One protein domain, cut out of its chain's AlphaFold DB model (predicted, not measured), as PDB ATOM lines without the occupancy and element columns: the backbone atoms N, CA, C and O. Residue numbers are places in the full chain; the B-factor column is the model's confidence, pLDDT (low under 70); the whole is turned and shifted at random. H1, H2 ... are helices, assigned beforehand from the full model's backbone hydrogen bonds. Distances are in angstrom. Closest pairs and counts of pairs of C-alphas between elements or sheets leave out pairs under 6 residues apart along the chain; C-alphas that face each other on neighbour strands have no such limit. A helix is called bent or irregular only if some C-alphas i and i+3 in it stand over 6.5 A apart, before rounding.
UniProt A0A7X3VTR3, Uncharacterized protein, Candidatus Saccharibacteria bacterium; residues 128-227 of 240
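What this domain is: This is residues 128 to 227 of the 240 residues of an uncharacterized protein of Candidatus Saccharibacteria bacterium (UniProt A0A7X3VTR3). The model is a loose rod built along one long helix, H3, with the shorter helix H1 side by side with its last part and H2 running loosely alongside it, both the opposite way to H3. The small helix H4 sits at one end of the rod, close to where H1 begins, while residues 178 to 187 stick out at the other end, where the chain turns from H2 into H3. The printed part has 100 residues, with four named helices in the order H1, H2, H3, H4 and no named strand; the class is all helix. The whole is loose, with a radius of gyration of the C-alphas of 18.2 A, and the C-alphas span 61 by 20 by 16 A.

Where its parts are: From Pro 128, the printed part leads into H1, residues 131 to 145, which begins with C-alpha 131 at (53.282, -21.150, 21.308) and measures 13.2 A from first to last C-alpha. H1 is irregular, with C-alphas 140 and 143 standing 8.6 A apart, and its line is a rough one. H2, residues 154 to 176, measures 33.0 A; it is neither bent nor irregular, but only just: C-alphas 172 and 175 are 6.5 A apart. H3, residues 186 to 215, is the longest helix, with 30 residues; it runs 43.0 A from C-alpha 186 at (17.904, -27.099, 53.783) to C-alpha 215 at (48.276, -16.748, 25.131). H4, residues 219 to 223, has five residues and ends with C-alpha 223 at (61.813, -20.248, 22.708).

How they stand to each other: H1 and H3 touch, with 15 pairs of C-alphas within 8 A. Their closest C-alphas are those of Ala 138 and Ile 211, 5.4 A apart. H3 touches H1 with residues 207 to 215 alone. The two helices run opposite ways at a shallow tilt of 22 degrees. H2 and H3 are close but not clearly touching, with 2 pairs of C-alphas within 8 A; the closest are those of Tyr 167 and Ile 199, 6.8 A apart. They too run opposite ways, at a shallow tilt of 27 degrees, and their centres are 11.5 A apart. H1 and H2 are near each other, with 8 pairs of C-alphas within 10 A and the closest 8.2 A apart. H4 is close to H1 but not clearly touching it, with the C-alphas of Lys 131 and Asp 219 the closest at 6.0 A. H4 is apart from H2, and it is apart from H3 as well, though it follows H3 in the chain. In H4 every O i to N i+4 pair is within hydrogen-bond range; such pairs are within range in 9 of 11 cases in H1, 17 of 19 in H2 and 25 of 26 in H3.

The domain as a whole: The two C-alphas farthest apart in the domain are those of Glu 182 and Asp 220, at 61.1 A, while those of Pro 128 and Tyr 227, the first and last printed residues, are 11.0 A apart. Residues 178 to 187, of which 186 and 187 belong to H3, stand free; without them the body has 90 residues and spans 51 by 20 by 16 A, with a radius of gyration of 15.8 A. The link from H3 to H4 is tight, with 3 residues, and the links from H1 to H2, with 8, and from H2 to H3, with 9, are short. No link is long, and the printed part has no cut. The mean pLDDT of the printed part is 78.8, and 16 residues are under 70: residues 143, 148, 172 to 173, 175 to 184 and 226 to 227.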
ATOM      1  N   PRO A 128      62.437 -25.803  20.471       72.38
ATOM      2  CA  PRO A 128      61.614 -24.911  21.274       72.38
ATOM      3  C   PRO A 128      60.144 -25.295  21.105       72.38
ATOM      4  O   PRO A 128      59.686 -25.586  19.997       72.38
ATOM      5  N   MET A 129      59.405 -25.322  22.212       72.56
ATOM      6  CA  MET A 129      57.980 -25.625  22.166       72.56
ATOM      7  C   MET A 129      57.266 -24.482  21.439       72.56
ATOM      8  O   MET A 129      57.512 -23.311  21.727       72.56
ATOM      9  N   SER A 130      56.405 -24.797  20.471       84.25
ATOM     10  CA  SER A 130      55.653 -23.755  19.772       84.25
ATOM     11  C   SER A 130      54.599 -23.151  20.703       84.25
ATOM     12  O   SER A 130      53.988 -23.857  21.510       84.25
ATOM     13  N   LYS A 131      54.339 -21.847  20.560       86.56
ATOM     14  CA  LYS A 131      53.282 -21.150  21.308       86.56
ATOM     15  C   LYS A 131      51.928 -21.847  21.162       86.56
ATOM     16  O   LYS A 131      51.218 -22.026  22.144       86.56
ATOM     17  N   ILE A 132      51.609 -22.311  19.953       87.56
ATOM     18  CA  ILE A 132      50.377 -23.060  19.672       87.56
ATOM     19  C   ILE A 132      50.308 -24.333  20.523       87.56
ATOM     20  O   ILE A 132      49.283 -24.578  21.149       87.56
ATOM     21  N   ALA A 133      51.389 -25.117  20.605       84.62
ATOM     22  CA  ALA A 133      51.402 -26.330  21.423       84.62
ATOM     23  C   ALA A 133      51.186 -26.019  22.910       84.62
ATOM     24  O   ALA A 133      50.443 -26.735  23.574       84.62
ATOM     25  N   ALA A 134      51.775 -24.934  23.421       82.88
ATOM     26  CA  ALA A 134      51.569 -24.509  24.802       82.88
ATOM     27  C   ALA A 134      50.132 -24.032  25.071       82.88
ATOM     28  O   ALA A 134      49.566 -24.362  26.110       82.88
ATOM     29  N   ILE A 135      49.518 -23.303  24.132       84.75
ATOM     30  CA  ILE A 135      48.111 -22.884  24.238       84.75
ATOM     31  C   ILE A 135      47.186 -24.102  24.195       84.75
ATOM     32  O   ILE A 135      46.298 -24.211  25.031       84.75
ATOM     33  N   LEU A 136      47.403 -25.044  23.273       84.44
ATOM     34  CA  LEU A 136      46.606 -26.274  23.204       84.44
ATOM     35  C   LEU A 136      46.754 -27.101  24.482       84.44
ATOM     36  O   LEU A 136      45.764 -27.586  25.024       84.44
ATOM     37  N   LEU A 137      47.973 -27.197  25.017       78.81
ATOM     38  CA  LEU A 137      48.210 -27.828  26.309       78.81
ATOM     39  C   LEU A 137      47.438 -27.110  27.423       78.81
ATOM     40  O   LEU A 137      46.856 -27.765  28.284       78.81
ATOM     41  N   ALA A 138      47.364 -25.781  27.384       82.44
ATOM     42  CA  ALA A 138      46.557 -25.031  28.332       82.44
ATOM     43  C   ALA A 138      45.059 -25.285  28.188       82.44
ATOM     44  O   ALA A 138      44.386 -25.442  29.197       82.44
ATOM     45  N   VAL A 139      44.545 -25.407  26.968       81.88
ATOM     46  CA  VAL A 139      43.128 -25.704  26.732       81.88
ATOM     47  C   VAL A 139      42.761 -27.107  27.237       81.88
ATOM     48  O   VAL A 139      41.779 -27.243  27.966       81.88
ATOM     49  N   PHE A 140      43.559 -28.132  26.907       79.38
ATOM     50  CA  PHE A 140      43.229 -29.539  27.192       79.38
ATOM     51  C   PHE A 140      43.697 -30.042  28.561       79.38
ATOM     52  O   PHE A 140      43.078 -30.923  29.148       79.38
ATOM     53  N   THR A 141      44.791 -29.497  29.084       76.38
ATOM     54  CA  THR A 141      45.421 -29.951  30.339       76.38
ATOM     55  C   THR A 141      45.630 -28.804  31.319       76.38
ATOM     56  O   THR A 141      46.587 -28.792  32.089       76.38
ATOM     57  N   TYR A 142      44.719 -27.831  31.306       70.25
ATOM     58  CA  TYR A 142      44.753 -26.636  32.150       70.25
ATOM     59  C   TYR A 142      45.145 -26.916  33.609       70.25
ATOM     60  O   TYR A 142      46.014 -26.217  34.134       70.25
ATOM     61  N   HIS A 143      44.584 -27.968  34.222       69.69
ATOM     62  CA  HIS A 143      44.861 -28.376  35.605       69.69
ATOM     63  C   HIS A 143      46.343 -28.636  35.895       69.69
ATOM     64  O   HIS A 143      46.709 -28.769  37.053       69.69
ATOM     65  N   PHE A 144      47.192 -28.689  34.871       71.75
ATOM     66  CA  PHE A 144      48.623 -28.928  34.982       71.75
ATOM     67  C   PHE A 144      49.471 -27.823  34.351       71.75
ATOM     68  O   PHE A 144      50.693 -27.870  34.438       71.75
ATOM     69  N   THR A 145      48.867 -26.785  33.769       75.38
ATOM     70  CA  THR A 145      49.626 -25.657  33.193       75.38
ATOM     71  C   THR A 145      50.499 -24.946  34.215       75.38
ATOM     72  O   THR A 145      51.614 -24.538  33.894       75.38
ATOM     73  N   TRP A 146      50.034 -24.850  35.461       75.88
ATOM     74  CA  TRP A 146      50.793 -24.251  36.554       75.88
ATOM     75  C   TRP A 146      51.993 -25.111  36.988       75.88
ATOM     76  O   TRP A 146      52.995 -24.532  37.416       75.88
ATOM     77  N   LEU A 147      51.973 -26.442  36.786       73.75
ATOM     78  CA  LEU A 147      53.146 -27.308  37.014       73.75
ATOM     79  C   LEU A 147      54.330 -26.864  36.153       73.75
ATOM     80  O   LEU A 147      55.456 -26.770  36.636       73.75
ATOM     81  N   TYR A 148      54.063 -26.501  34.898       68.25
ATOM     82  CA  TYR A 148      55.085 -26.003  33.976       68.25
ATOM     83  C   TYR A 148      55.553 -24.587  34.298       68.25
ATOM     84  O   TYR A 148      56.435 -24.084  33.622       68.25
ATOM     85  N   THR A 149      54.980 -23.907  35.288       70.00
ATOM     86  CA  THR A 149      55.450 -22.575  35.690       70.00
ATOM     87  C   THR A 149      56.229 -22.582  36.994       70.00
ATOM     88  O   THR A 149      56.733 -21.527  37.362       70.00
ATOM     89  N   TYR A 150      56.403 -23.737  37.652       76.25
ATOM     90  CA  TYR A 150      57.048 -23.831  38.968       76.25
ATOM     91  C   TYR A 150      58.404 -23.117  39.036       76.25
ATOM     92  O   TYR A 150      58.621 -22.278  39.909       76.25
ATOM     93  N   ASP A 151      59.284 -23.376  38.067       73.12
ATOM     94  CA  ASP A 151      60.630 -22.794  38.051       73.12
ATOM     95  C   ASP A 151      60.630 -21.275  37.822       73.12
ATOM     96  O   ASP A 151      61.522 -20.570  38.295       73.12
ATOM     97  N   ARG A 152      59.641 -20.752  37.086       74.75
ATOM     98  CA  ARG A 152      59.558 -19.329  36.708       74.75
ATOM     99  C   ARG A 152      58.735 -18.499  37.686       74.75
ATOM    100  O   ARG A 152      59.034 -17.324  37.872       74.75
ATOM    101  N   ASP A 153      57.676 -19.075  38.238       82.06
ATOM    102  CA  ASP A 153      56.636 -18.386  38.993       82.06
ATOM    103  C   ASP A 153      56.073 -19.327  40.069       82.06
ATOM    104  O   ASP A 153      54.985 -19.899  39.959       82.06
ATOM    105  N   LYS A 154      56.868 -19.503  41.131       84.38
ATOM    106  CA  LYS A 154      56.519 -20.354  42.277       84.38
ATOM    107  C   LYS A 154      55.199 -19.933  42.920       84.38
ATOM    108  O   LYS A 154      54.453 -20.791  43.374       84.38
ATOM    109  N   ALA A 155      54.900 -18.633  42.949       86.69
ATOM    110  CA  ALA A 155      53.663 -18.121  43.530       86.69
ATOM    111  C   ALA A 155      52.440 -18.658  42.776       86.69
ATOM    112  O   ALA A 155      51.537 -19.213  43.400       86.69
ATOM    113  N   LYS A 156      52.437 -18.583  41.438       79.81
ATOM    114  CA  LYS A 156      51.349 -19.151  40.622       79.81
ATOM    115  C   LYS A 156      51.201 -20.654  40.791       79.81
ATOM    116  O   LYS A 156      50.075 -21.138  40.870       79.81
ATOM    117  N   PHE A 157      52.319 -21.372  40.868       83.88
ATOM    118  CA  PHE A 157      52.299 -22.801  41.159       83.88
ATOM    119  C   PHE A 157      51.612 -23.087  42.498       83.88
ATOM    120  O   PHE A 157      50.683 -23.888  42.535       83.88
ATOM    121  N   TRP A 158      52.019 -22.411  43.577       85.38
ATOM    122  CA  TRP A 158      51.460 -22.660  44.906       85.38
ATOM    123  C   TRP A 158      49.991 -22.260  45.004       85.38
ATOM    124  O   TRP A 158      49.220 -22.986  45.619       85.38
ATOM    125  N   ILE A 159      49.577 -21.169  44.353       85.75
ATOM    126  CA  ILE A 159      48.162 -20.780  44.278       85.75
ATOM    127  C   ILE A 159      47.349 -21.869  43.567       85.75
ATOM    128  O   ILE A 159      46.349 -22.331  44.111       85.75
ATOM    129  N   GLY A 160      47.788 -22.320  42.386       82.31
ATOM    130  CA  GLY A 160      47.103 -23.384  41.645       82.31
ATOM    131  C   GLY A 160      47.034 -24.690  42.438       82.31
ATOM    132  O   GLY A 160      45.972 -25.303  42.534       82.31
ATOM    133  N   TYR A 161      48.144 -25.067  43.075       82.56
ATOM    134  CA  TYR A 161      48.233 -26.254  43.917       82.56
ATOM    135  C   TYR A 161      47.306 -26.183  45.139       82.56
ATOM    136  O   TYR A 161      46.574 -27.134  45.396       82.56
ATOM    137  N   LEU A 162      47.294 -25.067  45.877       85.50
ATOM    138  CA  LEU A 162      46.437 -24.896  47.056       85.50
ATOM    139  C   LEU A 162      44.952 -24.913  46.684       85.50
ATOM    140  O   LEU A 162      44.158 -25.530  47.389       85.50
ATOM    141  N   LEU A 163      44.579 -24.289  45.565       82.25
ATOM    142  CA  LEU A 163      43.202 -24.316  45.066       82.25
ATOM    143  C   LEU A 163      42.785 -25.723  44.626       82.25
ATOM    144  O   LEU A 163      41.668 -26.150  44.909       82.25
ATOM    145  N   PHE A 164      43.693 -26.472  43.999       80.12
ATOM    146  CA  PHE A 164      43.464 -27.872  43.644       80.12
ATOM    147  C   PHE A 164      43.348 -28.775  44.880       80.12
ATOM    148  O   PHE A 164      42.466 -29.628  44.943       80.12
ATOM    149  N   ALA A 165      44.202 -28.577  45.886       80.75
ATOM    150  CA  ALA A 165      44.136 -29.319  47.140       80.75
ATOM    151  C   ALA A 165      42.823 -29.035  47.882       80.75
ATOM    152  O   ALA A 165      42.142 -29.975  48.281       80.75
ATOM    153  N   LEU A 166      42.425 -27.762  47.984       79.62
ATOM    154  CA  LEU A 166      41.147 -27.355  48.569       79.62
ATOM    155  C   LEU A 166      39.963 -27.999  47.835       79.62
ATOM    156  O   LEU A 166      39.065 -28.533  48.479       79.62
ATOM    157  N   TYR A 167      39.986 -27.998  46.500       79.50
ATOM    158  CA  TYR A 167      38.988 -28.675  45.673       79.50
ATOM    159  C   TYR A 167      38.861 -30.165  46.020       79.50
ATOM    160  O   TYR A 167      37.757 -30.649  46.278       79.50
ATOM    161  N   PHE A 168      39.990 -30.876  46.086       75.88
ATOM    162  CA  PHE A 168      40.013 -32.287  46.466       75.88
ATOM    163  C   PHE A 168      39.507 -32.496  47.894       75.88
ATOM    164  O   PHE A 168      38.683 -33.376  48.119       75.88
ATOM    165  N   THR A 169      39.929 -31.675  48.856       76.44
ATOM    166  CA  THR A 169      39.426 -31.758  50.232       76.44
ATOM    167  C   THR A 169      37.911 -31.586  50.275       76.44
ATOM    168  O   THR A 169      37.229 -32.394  50.889       76.44
ATOM    169  N   VAL A 170      37.345 -30.601  49.583       75.06
ATOM    170  CA  VAL A 170      35.889 -30.412  49.609       75.06
ATOM    171  C   VAL A 170      35.165 -31.614  48.992       75.06
ATOM    172  O   VAL A 170      34.269 -32.163  49.624       75.06
ATOM    173  N   ILE A 171      35.591 -32.105  47.825       74.94
ATOM    174  CA  ILE A 171      34.948 -33.264  47.181       74.94
ATOM    175  C   ILE A 171      35.038 -34.539  48.020       74.94
ATOM    176  O   ILE A 171      34.063 -35.282  48.087       74.94
ATOM    177  N   PHE A 172      36.181 -34.814  48.645       69.12
ATOM    178  CA  PHE A 172      36.367 -36.052  49.405       69.12
ATOM    179  C   PHE A 172      35.694 -36.018  50.779       69.12
ATOM    180  O   PHE A 172      35.348 -37.073  51.306       69.12
ATOM    181  N   PHE A 173      35.494 -34.831  51.356       68.12
ATOM    182  CA  PHE A 173      34.881 -34.689  52.676       68.12
ATOM    183  C   PHE A 173      33.374 -34.384  52.624       68.12
ATOM    184  O   PHE A 173      32.696 -34.636  53.617       68.12
ATOM    185  N   ILE A 174      32.816 -33.933  51.490       71.69
ATOM    186  CA  ILE A 174      31.354 -33.787  51.318       71.69
ATOM    187  C   ILE A 174      30.603 -35.113  51.574       71.69
ATOM    188  O   ILE A 174      29.641 -35.088  52.338       71.69
ATOM    189  N   PRO A 175      31.019 -36.276  51.028       66.56
ATOM    190  CA  PRO A 175      30.344 -37.556  51.271       66.56
ATOM    191  C   PRO A 175      30.444 -38.052  52.717       66.56
ATOM    192  O   PRO A 175      29.688 -38.932  53.111       66.56
ATOM    193  N   ALA A 176      31.380 -37.513  53.506       64.75
ATOM    194  CA  ALA A 176      31.535 -37.848  54.920       64.75
ATOM    195  C   ALA A 176      30.563 -37.071  55.825       64.75
ATOM    196  O   ALA A 176      30.560 -37.286  57.040       64.75
ATOM    197  N   LEU A 177      29.748 -36.171  55.263       66.75
ATOM    198  CA  LEU A 177      28.677 -35.530  56.014       66.75
ATOM    199  C   LEU A 177      27.645 -36.591  56.426       66.75
ATOM    200  O   LEU A 177      27.298 -37.452  55.615       66.75
ATOM    201  N   PRO A 178      27.164 -36.568  57.682       64.88
ATOM    202  CA  PRO A 178      26.217 -37.562  58.152       64.88
ATOM    203  C   PRO A 178      24.982 -37.564  57.250       64.88
ATOM    204  O   PRO A 178      24.270 -36.565  57.166       64.88
ATOM    205  N   ASN A 179      24.708 -38.702  56.612       63.50
ATOM    206  CA  ASN A 179      23.428 -38.952  55.962       63.50
ATOM    207  C   ASN A 179      22.361 -39.034  57.059       63.50
ATOM    208  O   ASN A 179      22.060 -40.114  57.582       63.50
ATOM    209  N   SER A 180      21.825 -37.897  57.490       57.16
ATOM    210  CA  SER A 180      20.592 -37.863  58.266       57.16
ATOM    211  C   SER A 180      19.486 -38.314  57.313       57.16
ATOM    212  O   SER A 180      19.126 -37.586  56.403       57.16
ATOM    213  N   GLY A 181      18.985 -39.541  57.469       60.38
ATOM    214  CA  GLY A 181      17.887 -40.100  56.666       60.38
ATOM    215  C   GLY A 181      16.533 -39.399  56.851       60.38
ATOM    216  O   GLY A 181      15.519 -39.910  56.397       60.38
ATOM    217  N   GLU A 182      16.507 -38.245  57.512       64.56
ATOM    218  CA  GLU A 182      15.396 -37.302  57.508       64.56
ATOM    219  C   GLU A 182      15.686 -36.267  56.424       64.56
ATOM    220  O   GLU A 182      16.827 -35.823  56.311       64.56
ATOM    221  N   THR A 183      14.678 -35.930  55.611       65.62
ATOM    222  CA  THR A 183      14.703 -34.896  54.559       65.62
ATOM    223  C   THR A 183      15.840 -33.900  54.759       65.62
ATOM    224  O   THR A 183      15.787 -33.123  55.710       65.62
ATOM    225  N   ALA A 184      16.876 -33.990  53.917       67.19
ATOM    226  CA  ALA A 184      18.131 -33.283  54.126       67.19
ATOM    227  C   ALA A 184      17.854 -31.814  54.463       67.19
ATOM    228  O   ALA A 184      17.276 -31.092  53.646       67.19
ATOM    229  N   ASP A 185      18.200 -31.420  55.693       80.44
ATOM    230  CA  ASP A 185      17.918 -30.091  56.224       80.44
ATOM    231  C   ASP A 185      18.392 -29.050  55.195       80.44
ATOM    232  O   ASP A 185      19.570 -29.071  54.807       80.44
ATOM    233  N   PRO A 186      17.513 -28.155  54.707       80.88
ATOM    234  CA  PRO A 186      17.904 -27.099  53.783       80.88
ATOM    235  C   PRO A 186      19.114 -26.297  54.279       80.88
ATOM    236  O   PRO A 186      19.925 -25.858  53.459       80.88
ATOM    237  N   ALA A 187      19.286 -26.160  55.599       80.75
ATOM    238  CA  ALA A 187      20.441 -25.505  56.210       80.75
ATOM    239  C   ALA A 187      21.773 -26.229  55.943       80.75
ATOM    240  O   ALA A 187      22.826 -25.597  55.996       80.75
ATOM    241  N   VAL A 188      21.745 -27.523  55.617       78.62
ATOM    242  CA  VAL A 188      22.914 -28.331  55.237       78.62
ATOM    243  C   VAL A 188      23.055 -28.406  53.715       78.62
ATOM    244  O   VAL A 188      24.149 -28.208  53.184       78.62
ATOM    245  N   VAL A 189      21.956 -28.638  52.991       78.38
ATOM    246  CA  VAL A 189      21.982 -28.822  51.527       78.38
ATOM    247  C   VAL A 189      22.400 -27.548  50.797       78.38
ATOM    248  O   VAL A 189      23.224 -27.599  49.880       78.38
ATOM    249  N   VAL A 190      21.858 -26.394  51.191       79.69
ATOM    250  CA  VAL A 190      22.113 -25.127  50.491       79.69
ATOM    251  C   VAL A 190      23.599 -24.736  50.545       79.69
ATOM    252  O   VAL A 190      24.162 -24.463  49.481       79.69
ATOM    253  N   PRO A 191      24.293 -24.764  51.703       77.25
ATOM    254  CA  PRO A 191      25.734 -24.518  51.750       77.25
ATOM    255  C   PRO A 191      26.564 -25.486  50.905       77.25
ATOM    256  O   PRO A 191      27.550 -25.058  50.304       77.25
ATOM    257  N   ILE A 192      26.177 -26.765  50.813       79.62
ATOM    258  CA  ILE A 192      26.871 -27.742  49.959       79.62
ATOM    259  C   ILE A 192      26.738 -27.339  48.492       79.62
ATOM    260  O   ILE A 192      27.747 -27.231  47.796       79.62
ATOM    261  N   LEU A 193      25.518 -27.059  48.025       79.81
ATOM    262  CA  LEU A 193      25.280 -26.646  46.640       79.81
ATOM    263  C   LEU A 193      26.019 -25.346  46.300       79.81
ATOM    264  O   LEU A 193      26.635 -25.255  45.239       79.81
ATOM    265  N   LEU A 194      26.019 -24.369  47.211       81.12
ATOM    266  CA  LEU A 194      26.783 -23.130  47.054       81.12
ATOM    267  C   LEU A 194      28.292 -23.389  47.002       81.12
ATOM    268  O   LEU A 194      28.980 -22.790  46.179       81.12
ATOM    269  N   SER A 195      28.802 -24.303  47.829       77.88
ATOM    270  CA  SER A 195      30.219 -24.687  47.829       77.88
ATOM    271  C   SER A 195      30.612 -25.363  46.517       77.88
ATOM    272  O   SER A 195      31.635 -25.015  45.928       77.88
ATOM    273  N   VAL A 196      29.779 -26.279  46.015       79.50
ATOM    274  CA  VAL A 196      29.980 -26.944  44.720       79.50
ATOM    275  C   VAL A 196      29.940 -25.927  43.579       79.50
ATOM    276  O   VAL A 196      30.840 -25.916  42.741       79.50
ATOM    277  N   ALA A 197      28.948 -25.035  43.561       80.75
ATOM    278  CA  ALA A 197      28.847 -23.989  42.548       80.75
ATOM    279  C   ALA A 197      30.078 -23.071  42.567       80.75
ATOM    280  O   ALA A 197      30.696 -22.849  41.524       80.75
ATOM    281  N   LEU A 198      30.482 -22.592  43.749       82.69
ATOM    282  CA  LEU A 198      31.668 -21.753  43.926       82.69
ATOM    283  C   LEU A 198      32.927 -22.448  43.398       82.69
ATOM    284  O   LEU A 198      33.703 -21.840  42.664       82.69
ATOM    285  N   ILE A 199      33.099 -23.731  43.710       80.38
ATOM    286  CA  ILE A 199      34.202 -24.553  43.213       80.38
ATOM    287  C   ILE A 199      34.221 -24.612  41.684       80.38
ATOM    288  O   ILE A 199      35.267 -24.378  41.077       80.38
ATOM    289  N   VAL A 200      33.078 -24.892  41.054       81.56
ATOM    290  CA  VAL A 200      32.974 -24.957  39.589       81.56
ATOM    291  C   VAL A 200      33.352 -23.611  38.969       81.56
ATOM    292  O   VAL A 200      34.145 -23.568  38.026       81.56
ATOM    293  N   PHE A 201      32.864 -22.503  39.535       84.69
ATOM    294  CA  PHE A 201      33.231 -21.160  39.086       84.69
ATOM    295  C   PHE A 201      34.724 -20.864  39.267       84.69
ATOM    296  O   PHE A 201      35.341 -20.293  38.367       84.69
ATOM    297  N   MET A 202      35.332 -21.276  40.381       82.56
ATOM    298  CA  MET A 202      36.771 -21.110  40.605       82.56
ATOM    299  C   MET A 202      37.601 -21.921  39.604       82.56
ATOM    300  O   MET A 202      38.574 -21.399  39.059       82.56
ATOM    301  N   LEU A 203      37.206 -23.164  39.311       80.81
ATOM    302  CA  LEU A 203      37.876 -24.004  38.315       80.81
ATOM    303  C   LEU A 203      37.775 -23.411  36.908       80.81
ATOM    304  O   LEU A 203      38.777 -23.379  36.195       80.81
ATOM    305  N   LEU A 204      36.606 -22.887  36.525       82.31
ATOM    306  CA  LEU A 204      36.419 -22.181  35.255       82.31
ATOM    307  C   LEU A 204      37.248 -20.892  35.185       82.31
ATOM    308  O   LEU A 204      37.896 -20.630  34.172       82.31
ATOM    309  N   GLY A 205      37.267 -20.101  36.259       86.31
ATOM    310  CA  GLY A 205      38.054 -18.870  36.327       86.31
ATOM    311  C   GLY A 205      39.548 -19.143  36.181       86.31
ATOM    312  O   GLY A 205      40.230 -18.489  35.388       86.31
ATOM    313  N   LEU A 206      40.053 -20.158  36.879       82.81
ATOM    314  CA  LEU A 206      41.432 -20.592  36.721       82.81
ATOM    315  C   LEU A 206      41.696 -21.190  35.323       82.81
ATOM    316  O   LEU A 206      42.774 -20.948  34.778       82.81
ATOM    317  N   TRP A 207      40.735 -21.908  34.718       83.56
ATOM    318  CA  TRP A 207      40.832 -22.433  33.344       83.56
ATOM    319  C   TRP A 207      41.071 -21.316  32.334       83.56
ATOM    320  O   TRP A 207      42.073 -21.318  31.610       83.56
ATOM    321  N   VAL A 208      40.206 -20.302  32.360       87.31
ATOM    322  CA  VAL A 208      40.339 -19.105  31.525       87.31
ATOM    323  C   VAL A 208      41.650 -18.379  31.827       87.31
ATOM    324  O   VAL A 208      42.374 -18.003  30.903       87.31
ATOM    325  N   TRP A 209      42.011 -18.230  33.103       87.25
ATOM    326  CA  TRP A 209      43.263 -17.591  33.502       87.25
ATOM    327  C   TRP A 209      44.501 -18.312  32.949       87.25
ATOM    328  O   TRP A 209      45.410 -17.653  32.441       87.25
ATOM    329  N   GLY A 210      44.533 -19.647  32.977       84.06
ATOM    330  CA  GLY A 210      45.621 -20.460  32.423       84.06
ATOM    331  C   GLY A 210      45.780 -20.299  30.908       84.06
ATOM    332  O   GLY A 210      46.906 -20.162  30.410       84.06
ATOM    333  N   ILE A 211      44.660 -20.236  30.179       85.88
ATOM    334  CA  ILE A 211      44.639 -19.957  28.735       85.88
ATOM    335  C   ILE A 211      45.171 -18.549  28.461       85.88
ATOM    336  O   ILE A 211      46.102 -18.397  27.668       85.88
ATOM    337  N   VAL A 212      44.642 -17.531  29.147       90.56
ATOM    338  CA  VAL A 212      45.052 -16.129  28.961       90.56
ATOM    339  C   VAL A 212      46.531 -15.945  29.292       90.56
ATOM    340  O   VAL A 212      47.266 -15.378  28.487       90.56
ATOM    341  N   ASN A 213      47.003 -16.477  30.424       86.56
ATOM    342  CA  ASN A 213      48.407 -16.385  30.836       86.56
ATOM    343  C   ASN A 213      49.362 -17.104  29.871       86.56
ATOM    344  O   ASN A 213      50.530 -16.720  29.805       86.56
ATOM    345  N   SER A 214      48.899 -18.122  29.140       86.62
ATOM    346  CA  SER A 214      49.683 -18.766  28.077       86.62
ATOM    347  C   SER A 214      49.649 -17.926  26.795       86.62
ATOM    348  O   SER A 214      50.682 -17.539  26.253       86.62
ATOM    349  N   ALA A 215      48.456 -17.541  26.343       90.25
ATOM    350  CA  ALA A 215      48.276 -16.748  25.131       90.25
ATOM    351  C   ALA A 215      48.984 -15.380  25.189       90.25
ATOM    352  O   ALA A 215      49.482 -14.904  24.162       90.25
ATOM    353  N   SER A 216      49.088 -14.778  26.379       91.38
ATOM    354  CA  SER A 216      49.713 -13.470  26.600       91.38
ATOM    355  C   SER A 216      51.245 -13.482  26.540       91.38
ATOM    356  O   SER A 216      51.864 -12.421  26.624       91.38
ATOM    357  N   ARG A 217      51.893 -14.650  26.428       88.12
ATOM    358  CA  ARG A 217      53.357 -14.747  26.304       88.12
ATOM    359  C   ARG A 217      53.798 -14.544  24.854       88.12
ATOM    360  O   ARG A 217      53.124 -14.984  23.921       88.12
ATOM    361  N   SER A 218      54.934 -13.878  24.658       91.00
ATOM    362  CA  SER A 218      55.564 -13.760  23.340       91.00
ATOM    363  C   SER A 218      56.139 -15.103  22.882       91.00
ATOM    364  O   SER A 218      56.416 -15.978  23.700       91.00
ATOM    365  N   ASP A 219      56.359 -15.265  21.578       88.12
ATOM    366  CA  ASP A 219      57.002 -16.473  21.041       88.12
ATOM    367  C   ASP A 219      58.418 -16.658  21.599       88.12
ATOM    368  O   ASP A 219      58.821 -17.779  21.912       88.12
ATOM    369  N   ASP A 220      59.144 -15.561  21.815       85.44
ATOM    370  CA  ASP A 220      60.480 -15.588  22.415       85.44
ATOM    371  C   ASP A 220      60.462 -16.140  23.841       85.44
ATOM    372  O   ASP A 220      61.362 -16.881  24.231       85.44
ATOM    373  N   TRP A 221      59.395 -15.872  24.607       85.69
ATOM    374  CA  TRP A 221      59.234 -16.457  25.938       85.69
ATOM    375  C   TRP A 221      59.249 -17.990  25.883       85.69
ATOM    376  O   TRP A 221      59.891 -18.617  26.728       85.69
ATOM    377  N   TYR A 222      58.582 -18.581  24.885       83.81
ATOM    378  CA  TYR A 222      58.521 -20.032  24.682       83.81
ATOM    379  C   TYR A 222      59.817 -20.608  24.118       83.81
ATOM    380  O   TYR A 222      60.215 -21.708  24.503       83.81
ATOM    381  N   ARG A 223      60.501 -19.860  23.247       81.06
ATOM    382  CA  ARG A 223      61.813 -20.248  22.708       81.06
ATOM    383  C   ARG A 223      62.885 -20.320  23.795       81.06
ATOM    384  O   ARG A 223      63.724 -21.218  23.764       81.06
ATOM    385  N   ASP A 224      62.802 -19.426  24.777       81.56
ATOM    386  CA  ASP A 224      63.733 -19.352  25.906       81.56
ATOM    387  C   ASP A 224      63.330 -20.235  27.101       81.56
ATOM    388  O   ASP A 224      64.068 -20.333  28.086       81.56
ATOM    389  N   TYR A 225      62.149 -20.856  27.085       75.62
ATOM    390  CA  TYR A 225      61.678 -21.679  28.197       75.62
ATOM    391  C   TYR A 225      62.366 -23.063  28.214       75.62
ATOM    392  O   TYR A 225      62.524 -23.680  27.159       75.62
ATOM    393  N   PRO A 226      62.769 -23.608  29.386       68.56
ATOM    394  CA  PRO A 226      62.711 -23.010  30.731       68.56
ATOM    395  C   PRO A 226      63.877 -22.060  31.053       68.56
ATOM    396  O   PRO A 226      63.770 -21.207  31.937       68.56
ATOM    397  N   TYR A 227      64.977 -22.152  30.308       64.00
ATOM    398  CA  TYR A 227      66.249 -21.504  30.620       64.00
ATOM    399  C   TYR A 227      66.377 -20.100  30.014       64.00
ATOM    400  O   TYR A 227      67.145 -19.898  29.070       64.00
TER     401      TYR A 227